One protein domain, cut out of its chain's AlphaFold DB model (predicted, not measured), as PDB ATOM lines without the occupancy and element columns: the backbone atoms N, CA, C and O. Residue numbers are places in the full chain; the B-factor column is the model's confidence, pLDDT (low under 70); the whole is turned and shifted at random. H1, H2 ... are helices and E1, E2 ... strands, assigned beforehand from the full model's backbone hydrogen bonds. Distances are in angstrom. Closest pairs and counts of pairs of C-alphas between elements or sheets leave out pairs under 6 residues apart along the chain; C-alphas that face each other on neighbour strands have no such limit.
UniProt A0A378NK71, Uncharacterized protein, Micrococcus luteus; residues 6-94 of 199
ATOM      1  N   ARG A   6      -9.519 -33.625 -29.677       56.09
ATOM      2  CA  ARG A   6     -10.196 -32.392 -30.131       56.09
ATOM      3  C   ARG A   6     -10.955 -32.559 -31.446       56.09
ATOM      4  O   ARG A   6     -11.757 -31.703 -31.800       56.09
ATOM      5  N   LYS A   7     -10.673 -33.633 -32.181       67.19
ATOM      6  CA  LYS A   7     -11.341 -33.971 -33.442       67.19
ATOM      7  C   LYS A   7     -12.566 -34.863 -33.257       67.19
ATOM      8  O   LYS A   7     -13.270 -35.133 -34.224       67.19
ATOM      9  N   TRP A   8     -12.803 -35.362 -32.046       77.56
ATOM     10  CA  TRP A   8     -13.964 -36.191 -31.756       77.56
ATOM     11  C   TRP A   8     -15.184 -35.307 -31.541       77.56
ATOM     12  O   TRP A   8     -15.110 -34.278 -30.869       77.56
ATOM     13  N   ARG A   9     -16.314 -35.712 -32.118       75.31
ATOM     14  CA  ARG A   9     -17.595 -35.076 -31.824       75.31
ATOM     15  C   ARG A   9     -18.150 -35.730 -30.575       75.31
ATOM     16  O   ARG A   9     -18.279 -36.949 -30.535       75.31
ATOM     17  N   VAL A  10     -18.430 -34.920 -29.565       76.50
ATOM     18  CA  VAL A  10     -18.920 -35.381 -28.267       76.50
ATOM     19  C   VAL A  10     -20.275 -34.741 -28.018       76.50
ATOM     20  O   VAL A  10     -20.421 -33.529 -28.166       76.50
ATOM     21  N   SER A  11     -21.253 -35.556 -27.654       77.12
ATOM     22  CA  SER A  11     -22.565 -35.125 -27.184       77.12
ATOM     23  C   SER A  11     -22.982 -35.992 -26.003       77.12
ATOM     24  O   SER A  11     -22.380 -37.035 -25.756       77.12
ATOM     25  N   GLY A  12     -23.996 -35.584 -25.256       70.56
ATOM     26  CA  GLY A  12     -24.497 -36.394 -24.159       70.56
ATOM     27  C   GLY A  12     -25.776 -35.850 -23.557       70.56
ATOM     28  O   GLY A  12     -26.130 -34.696 -23.792       70.56
ATOM     29  N   GLU A  13     -26.450 -36.702 -22.801       72.81
ATOM     30  CA  GLU A  13     -27.742 -36.435 -22.172       72.81
ATOM     31  C   GLU A  13     -27.763 -37.020 -20.755       72.81
ATOM     32  O   GLU A  13     -27.070 -38.002 -20.471       72.81
ATOM     33  N   LEU A  14     -28.539 -36.395 -19.870       69.75
ATOM     34  CA  LEU A  14     -28.888 -36.962 -18.573       69.75
ATOM     35  C   LEU A  14     -30.146 -37.806 -18.759       69.75
ATOM     36  O   LEU A  14     -31.106 -37.348 -19.377       69.75
ATOM     37  N   ARG A  15     -30.143 -39.028 -18.237       72.25
ATOM     38  CA  ARG A  15     -31.296 -39.920 -18.299       72.25
ATOM     39  C   ARG A  15     -31.638 -40.406 -16.904       72.25
ATOM     40  O   ARG A  15     -30.779 -40.964 -16.228       72.25
ATOM     41  N   GLU A  16     -32.894 -40.246 -16.504       73.12
ATOM     42  CA  GLU A  16     -33.405 -40.919 -15.313       73.12
ATOM     43  C   GLU A  16     -33.407 -42.432 -15.553       73.12
ATOM     44  O   GLU A  16     -33.829 -42.912 -16.613       73.12
ATOM     45  N   VAL A  17     -32.889 -43.193 -14.592       69.25
ATOM     46  CA  VAL A  17     -32.893 -44.650 -14.696       69.25
ATOM     47  C   VAL A  17     -34.254 -45.163 -14.273       69.25
ATOM     48  O   VAL A  17     -34.736 -44.884 -13.175       69.25
ATOM     49  N   VAL A  18     -34.859 -45.935 -15.166       73.69
ATOM     50  CA  VAL A  18     -36.161 -46.552 -14.961       73.69
ATOM     51  C   VAL A  18     -36.026 -48.068 -14.991       73.69
ATOM     52  O   VAL A  18     -35.211 -48.614 -15.733       73.69
ATOM     53  N   GLU A  19     -36.819 -48.744 -14.176       70.31
ATOM     54  CA  GLU A  19     -36.972 -50.193 -14.181       70.31
ATOM     55  C   GLU A  19     -38.219 -50.556 -14.988       70.31
ATOM     56  O   GLU A  19     -39.312 -50.047 -14.719       70.31
ATOM     57  N   ASP A  20     -38.054 -51.429 -15.984       72.44
ATOM     58  CA  ASP A  20     -39.192 -52.025 -16.674       72.44
ATOM     59  C   ASP A  20     -39.933 -52.954 -15.705       72.44
ATOM     60  O   ASP A  20     -39.361 -53.878 -15.123       72.44
ATOM     61  N   GLN A  21     -41.221 -52.682 -15.513       75.31
ATOM     62  CA  GLN A  21     -42.079 -53.446 -14.614       75.31
ATOM     63  C   GLN A  21     -42.777 -54.619 -15.320       75.31
ATOM     64  O   GLN A  21     -43.472 -55.400 -14.664       75.31
ATOM     65  N   GLY A  22     -42.586 -54.767 -16.636       58.72
ATOM     66  CA  GLY A  22     -43.264 -55.764 -17.457       58.72
ATOM     67  C   GLY A  22     -44.718 -55.401 -17.798       58.72
ATOM     68  O   GLY A  22     -45.242 -54.363 -17.396       58.72
ATOM     69  N   ASP A  23     -45.351 -56.272 -18.597       55.19
ATOM     70  CA  ASP A  23     -46.732 -56.235 -19.120       55.19
ATOM     71  C   ASP A  23     -47.507 -54.911 -18.947       55.19
ATOM     72  O   ASP A  23     -48.443 -54.790 -18.154       55.19
ATOM     73  N   GLY A  24     -47.152 -53.924 -19.777       60.62
ATOM     74  CA  GLY A  24     -47.949 -52.715 -20.016       60.62
ATOM     75  C   GLY A  24     -47.974 -51.701 -18.871       60.62
ATOM     76  O   GLY A  24     -48.725 -50.726 -18.951       60.62
ATOM     77  N   LEU A  25     -47.177 -51.912 -17.824       56.59
ATOM     78  CA  LEU A  25     -46.989 -50.933 -16.764       56.59
ATOM     79  C   LEU A  25     -45.976 -49.862 -17.197       56.59
ATOM     80  O   LEU A  25     -45.038 -50.161 -17.938       56.59
ATOM     81  N   PRO A  26     -46.163 -48.597 -16.775       67.62
ATOM     82  CA  PRO A  26     -45.181 -47.563 -17.045       67.62
ATOM     83  C   PRO A  26     -43.858 -47.891 -16.327       67.62
ATOM     84  O   PRO A  26     -43.897 -48.427 -15.215       67.62
ATOM     85  N   PRO A  27     -42.704 -47.546 -16.925       73.25
ATOM     86  CA  PRO A  27     -41.403 -47.711 -16.285       73.25
ATOM     87  C   PRO A  27     -41.375 -47.024 -14.916       73.25
ATOM     88  O   PRO A  27     -41.880 -45.904 -14.777       73.25
ATOM     89  N   LEU A  28     -40.785 -47.674 -13.911       69.44
ATOM     90  CA  LEU A  28     -40.671 -47.110 -12.568       69.44
ATOM     91  C   LEU A  28     -39.341 -46.361 -12.418       69.44
ATOM     92  O   LEU A  28     -38.291 -46.989 -12.549       69.44
ATOM     93  N   PRO A  29     -39.345 -45.063 -12.074       74.44
ATOM     94  CA  PRO A  29     -38.122 -44.345 -11.747       74.44
ATOM     95  C   PRO A  29     -37.410 -44.961 -10.543       74.44
ATOM     96  O   PRO A  29     -38.008 -45.139  -9.480       74.44
ATOM     97  N   LEU A  30     -36.116 -45.243 -10.687       74.50
ATOM     98  CA  LEU A  30     -35.283 -45.785  -9.610       74.50
ATOM     99  C   LEU A  30     -34.672 -44.698  -8.713       74.50
ATOM    100  O   LEU A  30     -33.997 -45.013  -7.732       74.50
ATOM    101  N   GLY A  31     -34.928 -43.422  -9.015       70.94
ATOM    102  CA  GLY A  31     -34.524 -42.290  -8.180       70.94
ATOM    103  C   GLY A  31     -33.054 -41.886  -8.309       70.94
ATOM    104  O   GLY A  31     -32.554 -41.182  -7.435       70.94
ATOM    105  N   TYR A  32     -32.371 -42.315  -9.372       67.12
ATOM    106  CA  TYR A  32     -31.039 -41.835  -9.747       67.12
ATOM    107  C   TYR A  32     -30.950 -41.618 -11.260       67.12
ATOM    108  O   TYR A  32     -31.762 -42.149 -12.027       67.12
ATOM    109  N   SER A  33     -29.981 -40.810 -11.686       70.31
ATOM    110  CA  SER A  33     -29.765 -40.488 -13.100       70.31
ATOM    111  C   SER A  33     -28.391 -40.934 -13.587       70.31
ATOM    112  O   SER A  33     -27.403 -40.902 -12.860       70.31
ATOM    113  N   GLU A  34     -28.315 -41.298 -14.860       75.50
ATOM    114  CA  GLU A  34     -27.076 -41.651 -15.551       75.50
ATOM    115  C   GLU A  34     -26.750 -40.608 -16.620       75.50
ATOM    116  O   GLU A  34     -27.639 -40.025 -17.248       75.50
ATOM    117  N   VAL A  35     -25.459 -40.394 -16.871       74.19
ATOM    118  CA  VAL A  35     -25.005 -39.537 -17.972       74.19
ATOM    119  C   VAL A  35     -24.604 -40.416 -19.145       74.19
ATOM    120  O   VAL A  35     -23.640 -41.179 -19.064       74.19
ATOM    121  N   LEU A  36     -25.309 -40.272 -20.262       78.38
ATOM    122  CA  LEU A  36     -24.998 -40.974 -21.497       78.38
ATOM    123  C   LEU A  36     -24.181 -40.058 -22.408       78.38
ATOM    124  O   LEU A  36     -24.676 -39.043 -22.886       78.38
ATOM    125  N   VAL A  37     -22.924 -40.416 -22.670       76.50
ATOM    126  CA  VAL A  37     -21.993 -39.654 -23.517       76.50
ATOM    127  C   VAL A  37     -21.750 -40.395 -24.826       76.50
ATOM    128  O   VAL A  37     -21.282 -41.533 -24.849       76.50
ATOM    129  N   ARG A  38     -22.031 -39.738 -25.946       82.12
ATOM    130  CA  ARG A  38     -21.799 -40.226 -27.306       82.12
ATOM    131  C   ARG A  38     -20.538 -39.572 -27.865       82.12
ATOM    132  O   ARG A  38     -20.408 -38.352 -27.868       82.12
ATOM    133  N   ILE A  39     -19.604 -40.389 -28.344       80.25
ATOM    134  CA  ILE A  39     -18.333 -39.956 -28.931       80.25
ATOM    135  C   ILE A  39     -18.236 -40.526 -30.342       80.25
ATOM    136  O   ILE A  39     -18.120 -41.738 -30.525       80.25
ATOM    137  N   GLU A  40     -18.234 -39.659 -31.345       80.50
ATOM    138  CA  GLU A  40     -18.022 -40.031 -32.741       80.50
ATOM    139  C   GLU A  40     -16.615 -39.640 -33.188       80.50
ATOM    140  O   GLU A  40     -16.175 -38.491 -33.067       80.50
ATOM    141  N   THR A  41     -15.895 -40.617 -33.733       81.50
ATOM    142  CA  THR A  41     -14.556 -40.416 -34.295       81.50
ATOM    143  C   THR A  41     -14.626 -40.125 -35.795       81.50
ATOM    144  O   THR A  41     -15.549 -40.563 -36.480       81.50
ATOM    145  N   GLU A  42     -13.602 -39.462 -36.349       75.75
ATOM    146  CA  GLU A  42     -13.498 -39.188 -37.798       75.75
ATOM    147  C   GLU A  42     -13.561 -40.461 -38.666       75.75
ATOM    148  O   GLU A  42     -13.943 -40.405 -39.831       75.75
ATOM    149  N   GLY A  43     -13.212 -41.622 -38.100       71.19
ATOM    150  CA  GLY A  43     -13.258 -42.920 -38.776       71.19
ATOM    151  C   GLY A  43     -14.640 -43.580 -38.816       71.19
ATOM    152  O   GLY A  43     -14.722 -44.750 -39.183       71.19
ATOM    153  N   GLY A  44     -15.703 -42.886 -38.391       72.00
ATOM    154  CA  GLY A  44     -17.066 -43.430 -38.358       72.00
ATOM    155  C   GLY A  44     -17.298 -44.474 -37.260       72.00
ATOM    156  O   GLY A  44     -18.286 -45.203 -37.304       72.00
ATOM    157  N   VAL A  45     -16.388 -44.572 -36.284       78.38
ATOM    158  CA  VAL A  45     -16.604 -45.363 -35.066       78.38
ATOM    159  C   VAL A  45     -17.307 -44.477 -34.047       78.38
ATOM    160  O   VAL A  45     -16.779 -43.418 -33.696       78.38
ATOM    161  N   GLY A  46     -18.468 -44.928 -33.584       81.62
ATOM    162  CA  GLY A  46     -19.207 -44.327 -32.482       81.62
ATOM    163  C   GLY A  46     -18.998 -45.108 -31.188       81.62
ATOM    164  O   GLY A  46     -19.012 -46.338 -31.185       81.62
ATOM    165  N   TYR A  47     -18.836 -44.395 -30.086       82.81
ATOM    166  CA  TYR A  47     -18.836 -44.939 -28.734       82.81
ATOM    167  C   TYR A  47     -19.986 -44.307 -27.961       82.81
ATOM    168  O   TYR A  47     -20.209 -43.105 -28.067       82.81
ATOM    169  N   VAL A  48     -20.711 -45.104 -27.188       82.75
ATOM    170  CA  VAL A  48     -21.723 -44.619 -26.247       82.75
ATOM    171  C   VAL A  48     -21.320 -45.104 -24.866       82.75
ATOM    172  O   VAL A  48     -21.189 -46.308 -24.662       82.75
ATOM    173  N   LEU A  49     -21.049 -44.172 -23.965       83.88
ATOM    174  CA  LEU A  49     -20.614 -44.419 -22.600       83.88
ATOM    175  C   LEU A  49     -21.756 -44.065 -21.656       83.88
ATOM    176  O   LEU A  49     -22.330 -42.990 -21.796       83.88
ATOM    177  N   THR A  50     -22.023 -44.925 -20.685       82.38
ATOM    178  CA  THR A  50     -22.884 -44.607 -19.544       82.38
ATOM    179  C   THR A  50     -21.992 -44.377 -18.338       82.38
ATOM    180  O   THR A  50     -21.170 -45.237 -18.005       82.38
ATOM    181  N   LEU A  51     -22.116 -43.202 -17.729       78.38
ATOM    182  CA  LEU A  51     -21.435 -42.857 -16.493       78.38
ATOM    183  C   LEU A  51     -22.429 -42.789 -15.337       78.38
ATOM    184  O   LEU A  51     -23.480 -42.156 -15.464       78.38
ATOM    185  N   SER A  52     -22.015 -43.338 -14.201       75.44
ATOM    186  CA  SER A  52     -22.713 -43.193 -12.929       75.44
ATOM    187  C   SER A  52     -22.723 -41.737 -12.448       75.44
ATOM    188  O   SER A  52     -21.929 -40.896 -12.898       75.44
ATOM    189  N   GLU A  53     -23.513 -41.450 -11.411       69.31
ATOM    190  CA  GLU A  53     -23.442 -40.183 -10.672       69.31
ATOM    191  C   GLU A  53     -22.086 -39.947  -9.994       69.31
ATOM    192  O   GLU A  53     -21.716 -38.801  -9.753       69.31
ATOM    193  N   SER A  54     -21.263 -40.969  -9.750       71.44
ATOM    194  CA  SER A  54     -19.886 -40.800  -9.249       71.44
ATOM    195  C   SER A  54     -18.851 -40.593 -10.362       71.44
ATOM    196  O   SER A  54     -17.724 -40.189 -10.083       71.44
ATOM    197  N   GLY A  55     -19.239 -40.793 -11.624       69.69
ATOM    198  CA  GLY A  55     -18.389 -40.595 -12.804       69.69
ATOM    199  C   GLY A  55     -17.658 -41.868 -13.213       69.69
ATOM    200  O   GLY A  55     -16.733 -41.829 -14.025       69.69
ATOM    201  N   GLU A  56     -18.065 -42.996 -12.642       77.62
ATOM    202  CA  GLU A  56     -17.558 -44.312 -12.987       77.62
ATOM    203  C   GLU A  56     -18.202 -44.788 -14.289       77.62
ATOM    204  O   GLU A  56     -19.370 -44.523 -14.561       77.62
ATOM    205  N   LEU A  57     -17.422 -45.476 -15.123       76.06
ATOM    206  CA  LEU A  57     -17.923 -46.057 -16.365       76.06
ATOM    207  C   LEU A  57     -18.709 -47.332 -16.054       76.06
ATOM    208  O   LEU A  57     -18.105 -48.331 -15.666       76.06
ATOM    209  N   GLU A  58     -20.015 -47.305 -16.294       79.12
ATOM    210  CA  GLU A  58     -20.914 -48.435 -16.039       79.12
ATOM    211  C   GLU A  58     -21.157 -49.266 -17.298       79.12
ATOM    212  O   GLU A  58     -21.150 -50.496 -17.249       79.12
ATOM    213  N   ALA A  59     -21.287 -48.610 -18.455       77.44
ATOM    214  CA  ALA A  59     -21.485 -49.290 -19.731       77.44
ATOM    215  C   ALA A  59     -20.726 -48.619 -20.883       77.44
ATOM    216  O   ALA A  59     -20.504 -47.409 -20.901       77.44
ATOM    217  N   LEU A  60     -20.339 -49.429 -21.873       78.31
ATOM    218  CA  LEU A  60     -19.750 -48.974 -23.128       78.31
ATOM    219  C   LEU A  60     -20.334 -49.760 -24.302       78.31
ATOM    220  O   LEU A  60     -20.109 -50.963 -24.430       78.31
ATOM    221  N   THR A  61     -20.961 -49.043 -25.225       81.81
ATOM    222  CA  THR A  61     -21.444 -49.576 -26.499       81.81
ATOM    223  C   THR A  61     -20.576 -49.052 -27.638       81.81
ATOM    224  O   THR A  61     -20.331 -47.852 -27.751       81.81
ATOM    225  N   ILE A  62     -20.119 -49.948 -28.516       79.38
ATOM    226  CA  ILE A  62     -19.259 -49.610 -29.659       79.38
ATOM    227  C   ILE A  62     -20.052 -49.810 -30.949       79.38
ATOM    228  O   ILE A  62     -20.395 -50.931 -31.314       79.38
ATOM    229  N   ARG A  63     -20.304 -48.722 -31.677       79.19
ATOM    230  CA  ARG A  63     -20.983 -48.719 -32.974       79.19
ATOM    231  C   ARG A  63     -19.952 -48.610 -34.093       79.19
ATOM    232  O   ARG A  63     -19.410 -47.538 -34.350       79.19
ATOM    233  N   ARG A  64     -19.667 -49.729 -34.766       72.94
ATOM    234  CA  ARG A  64     -18.851 -49.752 -35.990       72.94
ATOM    235  C   ARG A  64     -19.158 -50.958 -36.879       72.94
ATOM    236  O   ARG A  64     -19.446 -52.032 -36.352       72.94
ATOM    237  N   PRO A  65     -19.006 -50.830 -38.207       63.28
ATOM    238  CA  PRO A  65     -19.015 -51.986 -39.091       63.28
ATOM    239  C   PRO A  65     -17.785 -52.874 -38.836       63.28
ATOM    240  O   PRO A  65     -16.677 -52.382 -38.602       63.28
ATOM    241  N   GLY A  66     -17.985 -54.196 -38.886       63.81
ATOM    242  CA  GLY A  66     -16.903 -55.184 -38.810       63.81
ATOM    243  C   GLY A  66     -16.147 -55.184 -37.478       63.81
ATOM    244  O   GLY A  66     -14.926 -55.040 -37.461       63.81
ATOM    245  N   LEU A  67     -16.861 -55.311 -36.358       65.56
ATOM    246  CA  LEU A  67     -16.256 -55.406 -35.028       65.56
ATOM    247  C   LEU A  67     -15.406 -56.690 -34.906       65.56
ATOM    248  O   LEU A  67     -15.934 -57.799 -34.993       65.56
ATOM    249  N   THR A  68     -14.093 -56.548 -34.693       60.78
ATOM    250  CA  THR A  68     -13.165 -57.675 -34.456       60.78
ATOM    251  C   THR A  68     -12.603 -57.659 -33.034       60.78
ATOM    252  O   THR A  68     -12.623 -56.630 -32.353       60.78
ATOM    253  N   ARG A  69     -12.019 -58.779 -32.586       60.88
ATOM    254  CA  ARG A  69     -11.372 -58.865 -31.262       60.88
ATOM    255  C   ARG A  69     -10.176 -57.929 -31.122       60.88
ATOM    256  O   ARG A  69      -9.978 -57.342 -30.059       60.88
ATOM    257  N   ALA A  70      -9.417 -57.740 -32.202       57.03
ATOM    258  CA  ALA A  70      -8.345 -56.750 -32.251       57.03
ATOM    259  C   ALA A  70      -8.893 -55.339 -31.992       57.03
ATOM    260  O   ALA A  70      -8.363 -54.608 -31.162       57.03
ATOM    261  N   ASN A  71     -10.021 -54.992 -32.621       64.19
ATOM    262  CA  ASN A  71     -10.640 -53.683 -32.428       64.19
ATOM    263  C   ASN A  71     -11.156 -53.460 -31.005       64.19
ATOM    264  O   ASN A  71     -11.078 -52.333 -30.535       64.19
ATOM    265  N   LEU A  72     -11.650 -54.502 -30.329       66.62
ATOM    266  CA  LEU A  72     -12.057 -54.421 -28.922       66.62
ATOM    267  C   LEU A  72     -10.865 -54.187 -27.986       66.62
ATOM    268  O   LEU A  72     -10.968 -53.432 -27.024       66.62
ATOM    269  N   ARG A  73      -9.717 -54.806 -28.276       62.12
ATOM    270  CA  ARG A  73      -8.488 -54.613 -27.495       62.12
ATOM    271  C   ARG A  73      -7.920 -53.203 -27.638       62.12
ATOM    272  O   ARG A  73      -7.353 -52.678 -26.683       62.12
ATOM    273  N   ASP A  74      -8.063 -52.624 -28.821       66.94
ATOM    274  CA  ASP A  74      -7.535 -51.302 -29.149       66.94
ATOM    275  C   ASP A  74      -8.500 -50.163 -28.776       66.94
ATOM    276  O   ASP A  74      -8.238 -49.003 -29.101       66.94
ATOM    277  N   VAL A  75      -9.611 -50.462 -28.088       76.75
ATOM    278  CA  VAL A  75     -10.525 -49.435 -27.576       76.75
ATOM    279  C   VAL A  75      -9.764 -48.525 -26.607       76.75
ATOM    280  O   VAL A  75      -9.222 -49.008 -25.607       76.75
ATOM    281  N   PRO A  76      -9.738 -47.203 -26.847       76.50
ATOM    282  CA  PRO A  76      -8.994 -46.266 -26.018       76.50
ATOM    283  C   PRO A  76      -9.778 -45.924 -24.738       76.50
ATOM    284  O   PRO A  76     -10.147 -44.777 -24.515       76.50
ATOM    285  N   LEU A  77     -10.047 -46.923 -23.885       76.69
ATOM    286  CA  LEU A  77     -10.927 -46.803 -22.709       76.69
ATOM    287  C   LEU A  77     -10.574 -45.621 -21.807       76.69
ATOM    288  O   LEU A  77     -11.451 -44.855 -21.428       76.69
ATOM    289  N   ARG A  78      -9.284 -45.445 -21.508       72.56
ATOM    290  CA  ARG A  78      -8.803 -44.346 -20.664       72.56
ATOM    291  C   ARG A  78      -9.151 -42.978 -21.247       72.56
ATOM    292  O   ARG A  78      -9.448 -42.049 -20.506       72.56
ATOM    293  N   ASP A  79      -9.086 -42.861 -22.566       77.25
ATOM    294  CA  ASP A  79      -9.328 -41.603 -23.254       77.25
ATOM    295  C   ASP A  79     -10.825 -41.328 -23.372       77.25
ATOM    296  O   ASP A  79     -11.256 -40.204 -23.144       77.25
ATOM    297  N   LEU A  80     -11.622 -42.364 -23.656       77.25
ATOM    298  CA  LEU A  80     -13.082 -42.272 -23.652       77.25
ATOM    299  C   LEU A  80     -13.597 -41.861 -22.266       77.25
ATOM    300  O   LEU A  80     -14.414 -40.953 -22.173       77.25
ATOM    301  N   GLN A  81     -13.061 -42.455 -21.194       76.94
ATOM    302  CA  GLN A  81     -13.374 -42.069 -19.814       76.94
ATOM    303  C   GLN A  81     -12.978 -40.621 -19.517       76.94
ATOM    304  O   GLN A  81     -13.771 -39.882 -18.949       76.94
ATOM    305  N   ALA A  82     -11.778 -40.193 -19.923       75.31
ATOM    306  CA  ALA A  82     -11.328 -38.818 -19.706       75.31
ATOM    307  C   ALA A  82     -12.208 -37.793 -20.440       75.31
ATOM    308  O   ALA A  82     -12.537 -36.756 -19.873       75.31
ATOM    309  N   VAL A  83     -12.614 -38.090 -21.679       75.00
ATOM    310  CA  VAL A  83     -13.519 -37.236 -22.463       75.00
ATOM    311  C   VAL A  83     -14.916 -37.195 -21.844       75.00
ATOM    312  O   VAL A  83     -15.508 -36.125 -21.757       75.00
ATOM    313  N   ALA A  84     -15.439 -38.337 -21.396       73.25
ATOM    314  CA  ALA A  84     -16.760 -38.403 -20.785       73.25
ATOM    315  C   ALA A  84     -16.803 -37.697 -19.415       73.25
ATOM    316  O   ALA A  84     -17.766 -36.989 -19.127       73.25
ATOM    317  N   ALA A  85     -15.738 -37.807 -18.614       74.19
ATOM    318  CA  ALA A  85     -15.593 -37.064 -17.363       74.19
ATOM    319  C   ALA A  85     -15.489 -35.545 -17.601       74.19
ATOM    320  O   ALA A  85     -16.221 -34.786 -16.976       74.19
ATOM    321  N   ASP A  86     -14.657 -35.102 -18.554       73.56
ATOM    322  CA  ASP A  86     -14.529 -33.679 -18.928       73.56
ATOM    323  C   ASP A  86     -15.848 -33.111 -19.482       73.56
ATOM    324  O   ASP A  86     -16.202 -31.971 -19.189       73.56
ATOM    325  N   TYR A  87     -16.614 -33.902 -20.243       70.94
ATOM    326  CA  TYR A  87     -17.962 -33.517 -20.671       70.94
ATOM    327  C   TYR A  87     -18.873 -33.299 -19.458       70.94
ATOM    328  O   TYR A  87     -19.466 -32.234 -19.312       70.94
ATOM    329  N   ARG A  88     -18.936 -34.269 -18.545       69.69
ATOM    330  CA  ARG A  88     -19.775 -34.175 -17.351       69.69
ATOM    331  C   ARG A  88     -19.408 -32.986 -16.453       69.69
ATOM    332  O   ARG A  88     -20.300 -32.296 -15.978       69.69
ATOM    333  N   GLU A  89     -18.121 -32.726 -16.229       68.44
ATOM    334  CA  GLU A  89     -17.661 -31.591 -15.411       68.44
ATOM    335  C   GLU A  89     -18.025 -30.231 -16.027       68.44
ATOM    336  O   GLU A  89     -18.312 -29.275 -15.306       68.44
ATOM    337  N   ARG A  90     -18.026 -30.126 -17.362       63.47
ATOM    338  CA  ARG A  90     -18.364 -28.882 -18.077       63.47
ATOM    339  C   ARG A  90     -19.859 -28.612 -18.144       63.47
ATOM    340  O   ARG A  90     -20.253 -27.450 -18.214       63.47
ATOM    341  N   PHE A  91     -20.673 -29.660 -18.134       58.72
ATOM    342  CA  PHE A  91     -22.126 -29.570 -18.186       58.72
ATOM    343  C   PHE A  91     -22.709 -29.911 -16.807       58.72
ATOM    344  O   PHE A  91     -23.312 -30.958 -16.610       58.72
ATOM    345  N   HIS A  92     -22.510 -29.003 -15.841       46.75
ATOM    346  CA  HIS A  92     -23.211 -29.026 -14.547       46.75
ATOM    347  C   HIS A  92     -24.698 -28.635 -14.673       46.75
ATOM    348  O   HIS A  92     -25.492 -29.008 -13.815       46.75
ATOM    349  N   ASP A  93     -25.061 -27.947 -15.762       43.03
ATOM    350  CA  ASP A  93     -26.433 -27.627 -16.166       43.03
ATOM    351  C   ASP A  93     -26.864 -28.567 -17.306       43.03
ATOM    352  O   ASP A  93     -27.050 -28.149 -18.452       43.03
ATOM    353  N   LEU A  94     -26.966 -29.869 -17.026       45.78
ATOM    354  CA  LEU A  94     -27.664 -30.784 -17.931       45.78
ATOM    355  C   LEU A  94     -29.143 -30.374 -17.921       45.78
ATOM    356  O   LEU A  94     -29.840 -30.586 -16.934       45.78
TER     357      LEU A  94
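What this domain is: This is residues 6 to 94 of the 199 residues of an uncharacterized protein of Micrococcus luteus (UniProt A0A378NK71). A twisted wall of four antiparallel strands has helix H2 across one face, with the other face bare; its long hairpin, E1 and E2, bends and reaches past E3 and E4 as an arm. Short H1 lies off the sheet, between E4 and H2 along the chain. The 89 printed residues run E1 E2 E3 E4 H1 H2, with sheet order E1 - E2 - E3 - E4, class mixed. The whole is only just loose, close to compact, with a radius of gyration of the C-alphas of 14.9 A and spans of 41 by 32 by 18 A.

How they stand to each other: Start with E1, residues 9 to 19, and E2, residues 28 to 40, a hairpin: N 11 and O 38 are 2.9 A apart. E1 bends by 55 degrees at residue 16, E2 by 90 degrees at residue 31. E3, residues 46 to 51, follows as a hairpin with E2, N 37 to O 49 at 2.8 A. E4, residues 57 to 63, completes the meander, each strand the antiparallel neighbour of the one before, with N 48 to O 61 at 2.8 A. H2, residues 77 to 90, is on one face, making two layers, helix over sheet, at a height over the sheet of 8.8 A. It runs across the strands, at 64 degrees to E3 on the local plane; its closest C-alphas to E2 are Ala 84 and Val 37, 6.0 A. H1, residues 69 to 73, is not on the sheet and is apart from H2. In H1 and H2 every O i to N i+4 pair is within hydrogen-bond range.

Where its parts are: Find C-alpha 9 at (-17.595, -35.076, -31.824); E1 runs 30.3 A from there. E2 spans 31.1 A, E3 16.2 A, E4 17.1 A, H1 6.4 A. H2 runs 19.9 A to C-alpha 90 at (-18.364, -28.882, -18.077).

The domain as a whole: The C-alphas farthest apart, Arg 6 and Asp 23, are 45.0 A apart. The printed part has no cut and no long link. Confidence is under 70 in 30 residues, among them 65 to 74 and 88 to 94.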